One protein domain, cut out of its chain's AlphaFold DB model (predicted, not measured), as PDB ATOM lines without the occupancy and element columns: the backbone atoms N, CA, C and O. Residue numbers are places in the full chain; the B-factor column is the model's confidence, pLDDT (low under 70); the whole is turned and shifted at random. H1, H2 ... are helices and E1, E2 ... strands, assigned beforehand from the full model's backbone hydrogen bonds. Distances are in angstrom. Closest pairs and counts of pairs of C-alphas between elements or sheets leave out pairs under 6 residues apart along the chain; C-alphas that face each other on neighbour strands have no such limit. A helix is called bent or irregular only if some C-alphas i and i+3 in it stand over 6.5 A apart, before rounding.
ATOM      1  N   PRO A 288     251.073 193.511 173.283       80.50
ATOM      2  CA  PRO A 288     251.832 194.726 172.960       80.50
ATOM      3  C   PRO A 288     250.976 195.976 172.694       80.50
ATOM      4  O   PRO A 288     251.439 197.096 172.889       80.50
ATOM      5  N   ASN A 289     249.726 195.805 172.255       79.56
ATOM      6  CA  ASN A 289     248.803 196.929 172.093       79.56
ATOM      7  C   ASN A 289     248.193 197.321 173.443       79.56
ATOM      8  O   ASN A 289     248.016 198.500 173.721       79.56
ATOM      9  N   VAL A 290     247.913 196.334 174.301       77.69
ATOM     10  CA  VAL A 290     247.365 196.558 175.645       77.69
ATOM     11  C   VAL A 290     248.365 197.304 176.530       77.69
ATOM     12  O   VAL A 290     247.971 198.212 177.250       77.69
ATOM     13  N   THR A 291     249.663 197.002 176.436       83.25
ATOM     14  CA  THR A 291     250.705 197.685 177.226       83.25
ATOM     15  C   THR A 291     250.780 199.188 177.008       83.25
ATOM     16  O   THR A 291     251.244 199.892 177.893       83.25
ATOM     17  N   GLN A 292     250.305 199.703 175.870       81.69
ATOM     18  CA  GLN A 292     250.285 201.150 175.612       81.69
ATOM     19  C   GLN A 292     249.389 201.912 176.600       81.69
ATOM     20  O   GLN A 292     249.534 203.120 176.745       81.69
ATOM     21  N   TYR A 293     248.488 201.204 177.288       80.12
ATOM     22  CA  TYR A 293     247.567 201.755 178.279       80.12
ATOM     23  C   TYR A 293     248.026 201.543 179.731       80.12
ATOM     24  O   TYR A 293     247.326 201.961 180.648       80.12
ATOM     25  N   PHE A 294     249.174 200.894 179.958       76.38
ATOM     26  CA  PHE A 294     249.703 200.594 181.291       76.38
ATOM     27  C   PHE A 294     251.147 201.088 181.404       76.38
ATOM     28  O   PHE A 294     252.077 200.445 180.914       76.38
ATOM     29  N   GLU A 295     251.344 202.226 182.070       73.56
ATOM     30  CA  GLU A 295     252.680 202.780 182.288       73.56
ATOM     31  C   GLU A 295     253.560 201.812 183.093       73.56
ATOM     32  O   GLU A 295     253.171 201.308 184.145       73.56
ATOM     33  N   GLY A 296     254.755 201.518 182.570       75.44
ATOM     34  CA  GLY A 296     255.748 200.662 183.230       75.44
ATOM     35  C   GLY A 296     255.490 199.151 183.154       75.44
ATOM     36  O   GLY A 296     256.337 198.375 183.597       75.44
ATOM     37  N   ALA A 297     254.377 198.698 182.567       80.75
ATOM     38  CA  ALA A 297     254.067 197.273 182.446       80.75
ATOM     39  C   ALA A 297     254.586 196.668 181.131       80.75
ATOM     40  O   ALA A 297     254.442 197.237 180.049       80.75
ATOM     41  N   THR A 298     255.137 195.452 181.197       85.00
ATOM     42  CA  THR A 298     255.543 194.704 179.996       85.00
ATOM     43  C   THR A 298     254.415 193.808 179.484       85.00
ATOM     44  O   THR A 298     253.570 193.339 180.247       85.00
ATOM     45  N   ALA A 299     254.432 193.492 178.186       82.06
ATOM     46  CA  ALA A 299     253.407 192.643 177.567       82.06
ATOM     47  C   ALA A 299     253.408 191.231 178.167       82.06
ATOM     48  O   ALA A 299     252.360 190.611 178.333       82.06
ATOM     49  N   VAL A 300     254.596 190.750 178.541       81.50
ATOM     50  CA  VAL A 300     254.788 189.463 179.215       81.50
ATOM     51  C   VAL A 300     254.181 189.485 180.616       81.50
ATOM     52  O   VAL A 300     253.527 188.517 181.000       81.50
ATOM     53  N   PHE A 301     254.375 190.574 181.364       83.06
ATOM     54  CA  PHE A 301     253.790 190.740 182.691       83.06
ATOM     55  C   PHE A 301     252.259 190.754 182.620       83.06
ATOM     56  O   PHE A 301     251.624 189.921 183.259       83.06
ATOM     57  N   LEU A 302     251.667 191.602 181.771       82.81
ATOM     58  CA  LEU A 302     250.207 191.692 181.627       82.81
ATOM     59  C   LEU A 302     249.574 190.365 181.187       82.81
ATOM     60  O   LEU A 302     248.562 189.954 181.750       82.81
ATOM     61  N   CYS A 303     250.198 189.661 180.237       84.19
ATOM     62  CA  CYS A 303     249.743 188.348 179.780       84.19
ATOM     63  C   CYS A 303     249.713 187.317 180.917       84.19
ATOM     64  O   CYS A 303     248.713 186.622 181.104       84.19
ATOM     65  N   LYS A 304     250.794 187.236 181.704       82.25
ATOM     66  CA  LYS A 304     250.887 186.302 182.835       82.25
ATOM     67  C   LYS A 304     249.890 186.644 183.934       82.25
ATOM     68  O   LYS A 304     249.192 185.753 184.403       82.25
ATOM     69  N   THR A 305     249.801 187.914 184.317       84.19
ATOM     70  CA  THR A 305     248.863 188.377 185.346       84.19
ATOM     71  C   THR A 305     247.429 188.061 184.945       84.19
ATOM     72  O   THR A 305     246.700 187.445 185.716       84.19
ATOM     73  N   PHE A 306     247.037 188.377 183.708       86.00
ATOM     74  CA  PHE A 306     245.707 188.053 183.206       86.00
ATOM     75  C   PHE A 306     245.431 186.544 183.201       86.00
ATOM     76  O   PHE A 306     244.368 186.117 183.635       86.00
ATOM     77  N   PHE A 307     246.393 185.722 182.774       83.69
ATOM     78  CA  PHE A 307     246.247 184.266 182.792       83.69
ATOM     79  C   PHE A 307     245.984 183.719 184.202       83.69
ATOM     80  O   PHE A 307     245.075 182.907 184.376       83.69
ATOM     81  N   TYR A 308     246.719 184.191 185.213       83.69
ATOM     82  CA  TYR A 308     246.489 183.786 186.602       83.69
ATOM     83  C   TYR A 308     245.116 184.215 187.116       83.69
ATOM     84  O   TYR A 308     244.428 183.424 187.756       83.69
ATOM     85  N   LEU A 309     244.688 185.437 186.790       82.69
ATOM     86  CA  LEU A 309     243.366 185.932 187.168       82.69
ATOM     87  C   LEU A 309     242.245 185.073 186.576       82.69
ATOM     88  O   LEU A 309     241.300 184.747 187.285       82.69
ATOM     89  N   VAL A 310     242.373 184.657 185.313       80.81
ATOM     90  CA  VAL A 310     241.405 183.768 184.653       80.81
ATOM     91  C   VAL A 310     241.387 182.374 185.292       80.81
ATOM     92  O   VAL A 310     240.315 181.797 185.456       80.81
ATOM     93  N   GLN A 311     242.543 181.828 185.688       78.00
ATOM     94  CA  GLN A 311     242.609 180.528 186.370       78.00
ATOM     95  C   GLN A 311     241.926 180.536 187.744       78.00
ATOM     96  O   GLN A 311     241.299 179.546 188.117       78.00
ATOM     97  N   GLU A 312     242.003 181.646 188.485       72.88
ATOM     98  CA  GLU A 312     241.322 181.796 189.777       72.88
ATOM     99  C   GLU A 312     239.790 181.922 189.656       72.88
ATOM    100  O   GLU A 312     239.092 181.899 190.673       72.88
ATOM    101  N   CYS A 313     239.235 182.072 188.449       71.31
ATOM    102  CA  CYS A 313     237.792 182.235 188.274       71.31
ATOM    103  C   CYS A 313     236.985 180.954 188.553       71.31
ATOM    104  O   CYS A 313     235.785 181.075 188.763       71.31
ATOM    105  N   HIS A 314     237.601 179.758 188.589       63.12
ATOM    106  CA  HIS A 314     236.917 178.460 188.791       63.12
ATOM    107  C   HIS A 314     235.618 178.294 187.968       63.12
ATOM    108  O   HIS A 314     234.664 177.674 188.424       63.12
ATOM    109  N   MET A 315     235.562 178.878 186.768       62.66
ATOM    110  CA  MET A 315     234.406 178.757 185.879       62.66
ATOM    111  C   MET A 315     234.534 177.447 185.099       62.66
ATOM    112  O   MET A 315     235.567 177.213 184.472       62.66
ATOM    113  N   ASP A 316     233.496 176.611 185.124       55.84
ATOM    114  CA  ASP A 316     233.474 175.317 184.420       55.84
ATOM    115  C   ASP A 316     233.501 175.469 182.885       55.84
ATOM    116  O   ASP A 316     233.857 174.528 182.177       55.84
ATOM    117  N   ASP A 317     233.178 176.663 182.374       56.53
ATOM    118  CA  ASP A 317     233.161 176.990 180.947       56.53
ATOM    119  C   ASP A 317     233.999 178.250 180.648       56.53
ATOM    120  O   ASP A 317     233.511 179.376 180.558       56.53
ATOM    121  N   ILE A 318     235.317 178.057 180.535       56.97
ATOM    122  CA  ILE A 318     236.312 179.105 180.216       56.97
ATOM    123  C   ILE A 318     236.185 179.583 178.751       56.97
ATOM    124  O   ILE A 318     236.809 180.575 178.361       56.97
ATOM    125  N   ASP A 319     235.372 178.910 177.929       56.19
ATOM    126  CA  ASP A 319     235.238 179.213 176.505       56.19
ATOM    127  C   ASP A 319     234.333 180.432 176.225       56.19
ATOM    128  O   ASP A 319     234.399 180.986 175.122       56.19
ATOM    129  N   ASN A 320     233.572 180.937 177.210       69.25
ATOM    130  CA  ASN A 320     232.883 182.228 177.094       69.25
ATOM    131  C   ASN A 320     233.730 183.384 177.658       69.25
ATOM    132  O   ASN A 320     233.623 183.776 178.821       69.25
ATOM    133  N   PHE A 321     234.570 183.968 176.799       72.44
ATOM    134  CA  PHE A 321     235.455 185.081 177.163       72.44
ATOM    135  C   PHE A 321     234.718 186.296 177.754       72.44
ATOM    136  O   PHE A 321     235.276 186.983 178.609       72.44
ATOM    137  N   THR A 322     233.478 186.562 177.333       73.81
ATOM    138  CA  THR A 322     232.684 187.694 177.835       73.81
ATOM    139  C   THR A 322     232.384 187.538 179.323       73.81
ATOM    140  O   THR A 322     232.669 188.448 180.097       73.81
ATOM    141  N   ASP A 323     231.922 186.357 179.736       74.50
ATOM    142  CA  ASP A 323     231.582 186.064 181.134       74.50
ATOM    143  C   ASP A 323     232.830 186.108 182.024       74.50
ATOM    144  O   ASP A 323     232.789 186.591 183.156       74.50
ATOM    145  N   VAL A 324     233.973 185.661 181.490       77.69
ATOM    146  CA  VAL A 324     235.270 185.763 182.170       77.69
ATOM    147  C   VAL A 324     235.635 187.228 182.418       77.69
ATOM    148  O   VAL A 324     236.026 187.577 183.530       77.69
ATOM    149  N   VAL A 325     235.501 188.103 181.418       79.00
ATOM    150  CA  VAL A 325     235.820 189.533 181.566       79.00
ATOM    151  C   VAL A 325     234.854 190.224 182.529       79.00
ATOM    152  O   VAL A 325     235.309 190.991 183.379       79.00
ATOM    153  N   GLU A 326     233.554 189.936 182.453       81.81
ATOM    154  CA  GLU A 326     232.561 190.494 183.379       81.81
ATOM    155  C   GLU A 326     232.821 190.059 184.825       81.81
ATOM    156  O   GLU A 326     232.842 190.900 185.725       81.81
ATOM    157  N   TYR A 327     233.109 188.776 185.056       82.94
ATOM    158  CA  TYR A 327     233.470 188.264 186.380       82.94
ATOM    159  C   TYR A 327     234.741 188.929 186.918       82.94
ATOM    160  O   TYR A 327     234.789 189.361 188.075       82.94
ATOM    161  N   LEU A 328     235.773 189.047 186.074       82.62
ATOM    162  CA  LEU A 328     237.015 189.709 186.457       82.62
ATOM    163  C   LEU A 328     236.763 191.168 186.856       82.62
ATOM    164  O   LEU A 328     237.268 191.615 187.887       82.62
ATOM    165  N   TYR A 329     235.956 191.886 186.078       83.44
ATOM    166  CA  TYR A 329     235.668 193.295 186.304       83.44
ATOM    167  C   TYR A 329     234.820 193.534 187.557       83.44
ATOM    168  O   TYR A 329     235.167 194.368 188.394       83.44
ATOM    169  N   HIS A 330     233.722 192.795 187.706       82.62
ATOM    170  CA  HIS A 330     232.750 193.038 188.767       82.62
ATOM    171  C   HIS A 330     233.107 192.383 190.099       82.62
ATOM    172  O   HIS A 330     232.673 192.880 191.135       82.62
ATOM    173  N   LYS A 331     233.891 191.297 190.098       83.12
ATOM    174  CA  LYS A 331     234.186 190.532 191.317       83.12
ATOM    175  C   LYS A 331     235.668 190.526 191.686       83.12
ATOM    176  O   LYS A 331     236.012 190.899 192.805       83.12
ATOM    177  N   LYS A 332     236.564 190.182 190.753       81.75
ATOM    178  CA  LYS A 332     238.003 190.062 191.064       81.75
ATOM    179  C   LYS A 332     238.710 191.401 191.259       81.75
ATOM    180  O   LYS A 332     239.545 191.504 192.151       81.75
ATOM    181  N   ILE A 333     238.392 192.433 190.473       81.06
ATOM    182  CA  ILE A 333     238.998 193.763 190.664       81.06
ATOM    183  C   ILE A 333     238.707 194.317 192.073       81.06
ATOM    184  O   ILE A 333     239.660 194.751 192.724       81.06
ATOM    185  N   PRO A 334     237.459 194.292 192.585       83.06
ATOM    186  CA  PRO A 334     237.185 194.648 193.978       83.06
ATOM    187  C   PRO A 334     237.956 193.796 194.998       83.06
ATOM    188  O   PRO A 334     238.590 194.364 195.881       83.06
ATOM    189  N   GLU A 335     237.984 192.464 194.844       82.44
ATOM    190  CA  GLU A 335     238.739 191.562 195.739       82.44
ATOM    191  C   GLU A 335     240.227 191.946 195.837       82.44
ATOM    192  O   GLU A 335     240.797 191.952 196.925       82.44
ATOM    193  N   ILE A 336     240.860 192.295 194.714       78.81
ATOM    194  CA  ILE A 336     242.281 192.676 194.665       78.81
ATOM    195  C   ILE A 336     242.517 194.061 195.277       78.81
ATOM    196  O   ILE A 336     243.546 194.283 195.916       78.81
ATOM    197  N   LYS A 337     241.583 195.002 195.094       77.38
ATOM    198  CA  LYS A 337     241.691 196.350 195.670       77.38
ATOM    199  C   LYS A 337     241.655 196.324 197.195       77.38
ATOM    200  O   LYS A 337     242.452 197.025 197.815       77.38
ATOM    201  N   GLU A 338     240.785 195.492 197.758       78.56
ATOM    202  CA  GLU A 338     240.598 195.337 199.205       78.56
ATOM    203  C   GLU A 338     241.597 194.352 199.843       78.56
ATOM    204  O   GLU A 338     241.653 194.216 201.067       78.56
ATOM    205  N   ALA A 339     242.407 193.653 199.039       74.06
ATOM    206  CA  ALA A 339     243.386 192.704 199.551       74.06
ATOM    207  C   ALA A 339     244.509 193.423 200.333       74.06
ATOM    208  O   ALA A 339     245.091 194.393 199.837       74.06
ATOM    209  N   PRO A 340     244.888 192.921 201.528       66.00
ATOM    210  CA  PRO A 340     245.927 193.536 202.359       66.00
ATOM    211  C   PRO A 340     247.330 193.435 201.741       66.00
ATOM    212  O   PRO A 340     248.228 194.184 202.109       66.00
ATOM    213  N   THR A 341     247.518 192.521 200.789       62.94
ATOM    214  CA  THR A 341     248.774 192.287 200.071       62.94
ATOM    215  C   THR A 341     248.482 192.112 198.587       62.94
ATOM    216  O   THR A 341     247.552 191.392 198.224       62.94
ATOM    217  N   ASP A 342     249.297 192.714 197.727       66.69
ATOM    218  CA  ASP A 342     249.207 192.518 196.280       66.69
ATOM    219  C   ASP A 342     250.108 191.339 195.868       66.69
ATOM    220  O   ASP A 342     251.318 191.339 196.099       66.69
ATOM    221  N   LYS A 343     249.486 190.292 195.306       67.81
ATOM    222  CA  LYS A 343     250.163 189.056 194.880       67.81
ATOM    223  C   LYS A 343     251.058 189.253 193.650       67.81
ATOM    224  O   LYS A 343     251.919 188.412 193.398       67.81
ATOM    225  N   PHE A 344     250.823 190.294 192.852       69.00
ATOM    226  CA  PHE A 344     251.465 190.498 191.553       69.00
ATOM    227  C   PHE A 344     252.513 191.607 191.591       69.00
ATOM    228  O   PHE A 344     253.526 191.503 190.896       69.00
ATOM    229  N   LEU A 345     252.292 192.647 192.396       67.00
ATOM    230  CA  LEU A 345     253.232 193.745 192.588       67.00
ATOM    231  C   LEU A 345     253.399 194.047 194.077       67.00
ATOM    232  O   LEU A 345     252.449 194.492 194.713       67.00
ATOM    233  N   PRO A 346     254.600 193.889 194.657       64.38
ATOM    234  CA  PRO A 346     254.834 194.390 196.000       64.38
ATOM    235  C   PRO A 346     254.611 195.907 195.993       64.38
ATOM    236  O   PRO A 346     255.133 196.615 195.130       64.38
ATOM    237  N   ARG A 347     253.813 196.414 196.939       65.38
ATOM    238  CA  ARG A 347     253.516 197.847 197.071       65.38
ATOM    239  C   ARG A 347     254.726 198.570 197.661       65.38
ATOM    240  O   ARG A 347     254.709 198.984 198.812       65.38
ATOM    241  N   ILE A 348     255.806 198.655 196.893       64.38
ATOM    242  CA  ILE A 348     257.053 199.303 197.291       64.38
ATOM    243  C   ILE A 348     257.185 200.671 196.635       64.38
ATOM    244  O   ILE A 348     256.855 200.856 195.465       64.38
ATOM    245  N   VAL A 349     257.696 201.633 197.393       62.25
ATOM    246  CA  VAL A 349     258.034 202.969 196.907       62.25
ATOM    247  C   VAL A 349     259.517 203.188 197.136       62.25
ATOM    248  O   VAL A 349     260.003 203.054 198.256       62.25
ATOM    249  N   TYR A 350     260.234 203.539 196.072       56.19
ATOM    250  CA  TYR A 350     261.616 203.988 196.167       56.19
ATOM    251  C   TYR A 350     261.640 205.515 196.229       56.19
ATOM    252  O   TYR A 350     261.280 206.186 195.260       56.19
TER     253      TYR A 350
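AT A GLANCE: This is residues 288 to 350 of the 377 residues of an uncharacterized protein of Harpegnathos saltator (UniProt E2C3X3). Three helices make a flat, open zigzag: H2 forms its middle, the short H1 sets a corner at about a right angle at H2's first end, and the longer, kinked H3 stands at about a right angle to H2's last turn. From the last residue of H3 on, the tail sticks out with residues 337 to 342, of which 337 belongs to H3, and again with residues 345 to 350, of which 348 to 350 are the short strand E1, which pairs with no named strand. The printed part has 63 residues, with three named helices and one named strand in the order H1, H2, H3, E1, and the class is mostly helix. It is only just loose, close to compact, with a radius of gyration of the C-alphas of 13.0 A, and the C-alphas span 42 by 30 by 16 A.

HOW THE PARTS SIT: Begin with the longest helix, H3, residues 321 to 337, and look near residue 328, where it has a kink of 34 degrees. H3 is also irregular, but only just: C-alphas 330 and 333 are 6.6 A apart, where about 5 A is found in a regular helix, and its line is a rough one. From H3 go to H2, residues 299 to 311, which touches it with residues 309 to 310 alone. The closest C-alphas of the two are those of Val 310 and Val 324, 6.9 A apart, and the lines of H2 and H3 stand about perpendicular, at 85 degrees. At the other end of H2 look for H1, residues 288 to 293, which H2 touches with residues 299 to 302 alone. Their closest C-alphas are those of Pro 288 and Ala 299, 5.3 A apart, and their lines are about perpendicular, at 88 degrees. H1 and H3 are apart. E1, residues 348 to 350, is apart from H1, from H2 and from H3, and it pairs with no named strand. Along the backbone, every O i to N i+4 pair of H2 is within hydrogen-bond range, against 11 of 13 in H3 and 0 of 2 in H1, where 2 of the 3 O i to N i+3 pairs are within range.

IN THESE COORDINATES: Find C-alpha 321 of Phe at (235.455, 185.081, 177.163); from there H3 runs 22.5 A to C-alpha 337 at (241.691, 196.350, 195.670). Go back to C-alpha 299 at (253.407, 192.643, 177.567), where H2 begins its 13 residues; it covers 18.5 A from first to last C-alpha and ends at Gln 311. H1, the first six printed residues, starts at C-alpha 288, (251.832, 194.726, 172.960), and ends at Tyr 293. E1 is the last three printed residues, Ile 348 to Tyr 350, and its end is C-alpha 350 at (261.616, 203.988, 196.167).

THE WHOLE: Look for the two C-alphas farthest apart at Asp 317, between H2 and H3, and at Tyr 350, the last printed residue; they are 42.1 A apart. Without the stretches that stand free, the body has 51 residues and spans 33 by 22 by 15 A, with a radius of gyration of 11.7 A. The printed part has no cut. The link from H1 to H2, 5 residues, is tight; those from H2 to H3, 9 residues, and from H3 to E1, 10 residues, are short but not tight, and no link is long. Read the B-factor column for the model's own confidence: the mean pLDDT of the printed part is 75.2, and 18 residues are under 70, namely residues 314 to 320 and residues 340 to 350. E1, with a mean pLDDT of 61, lies within the second of these stretches.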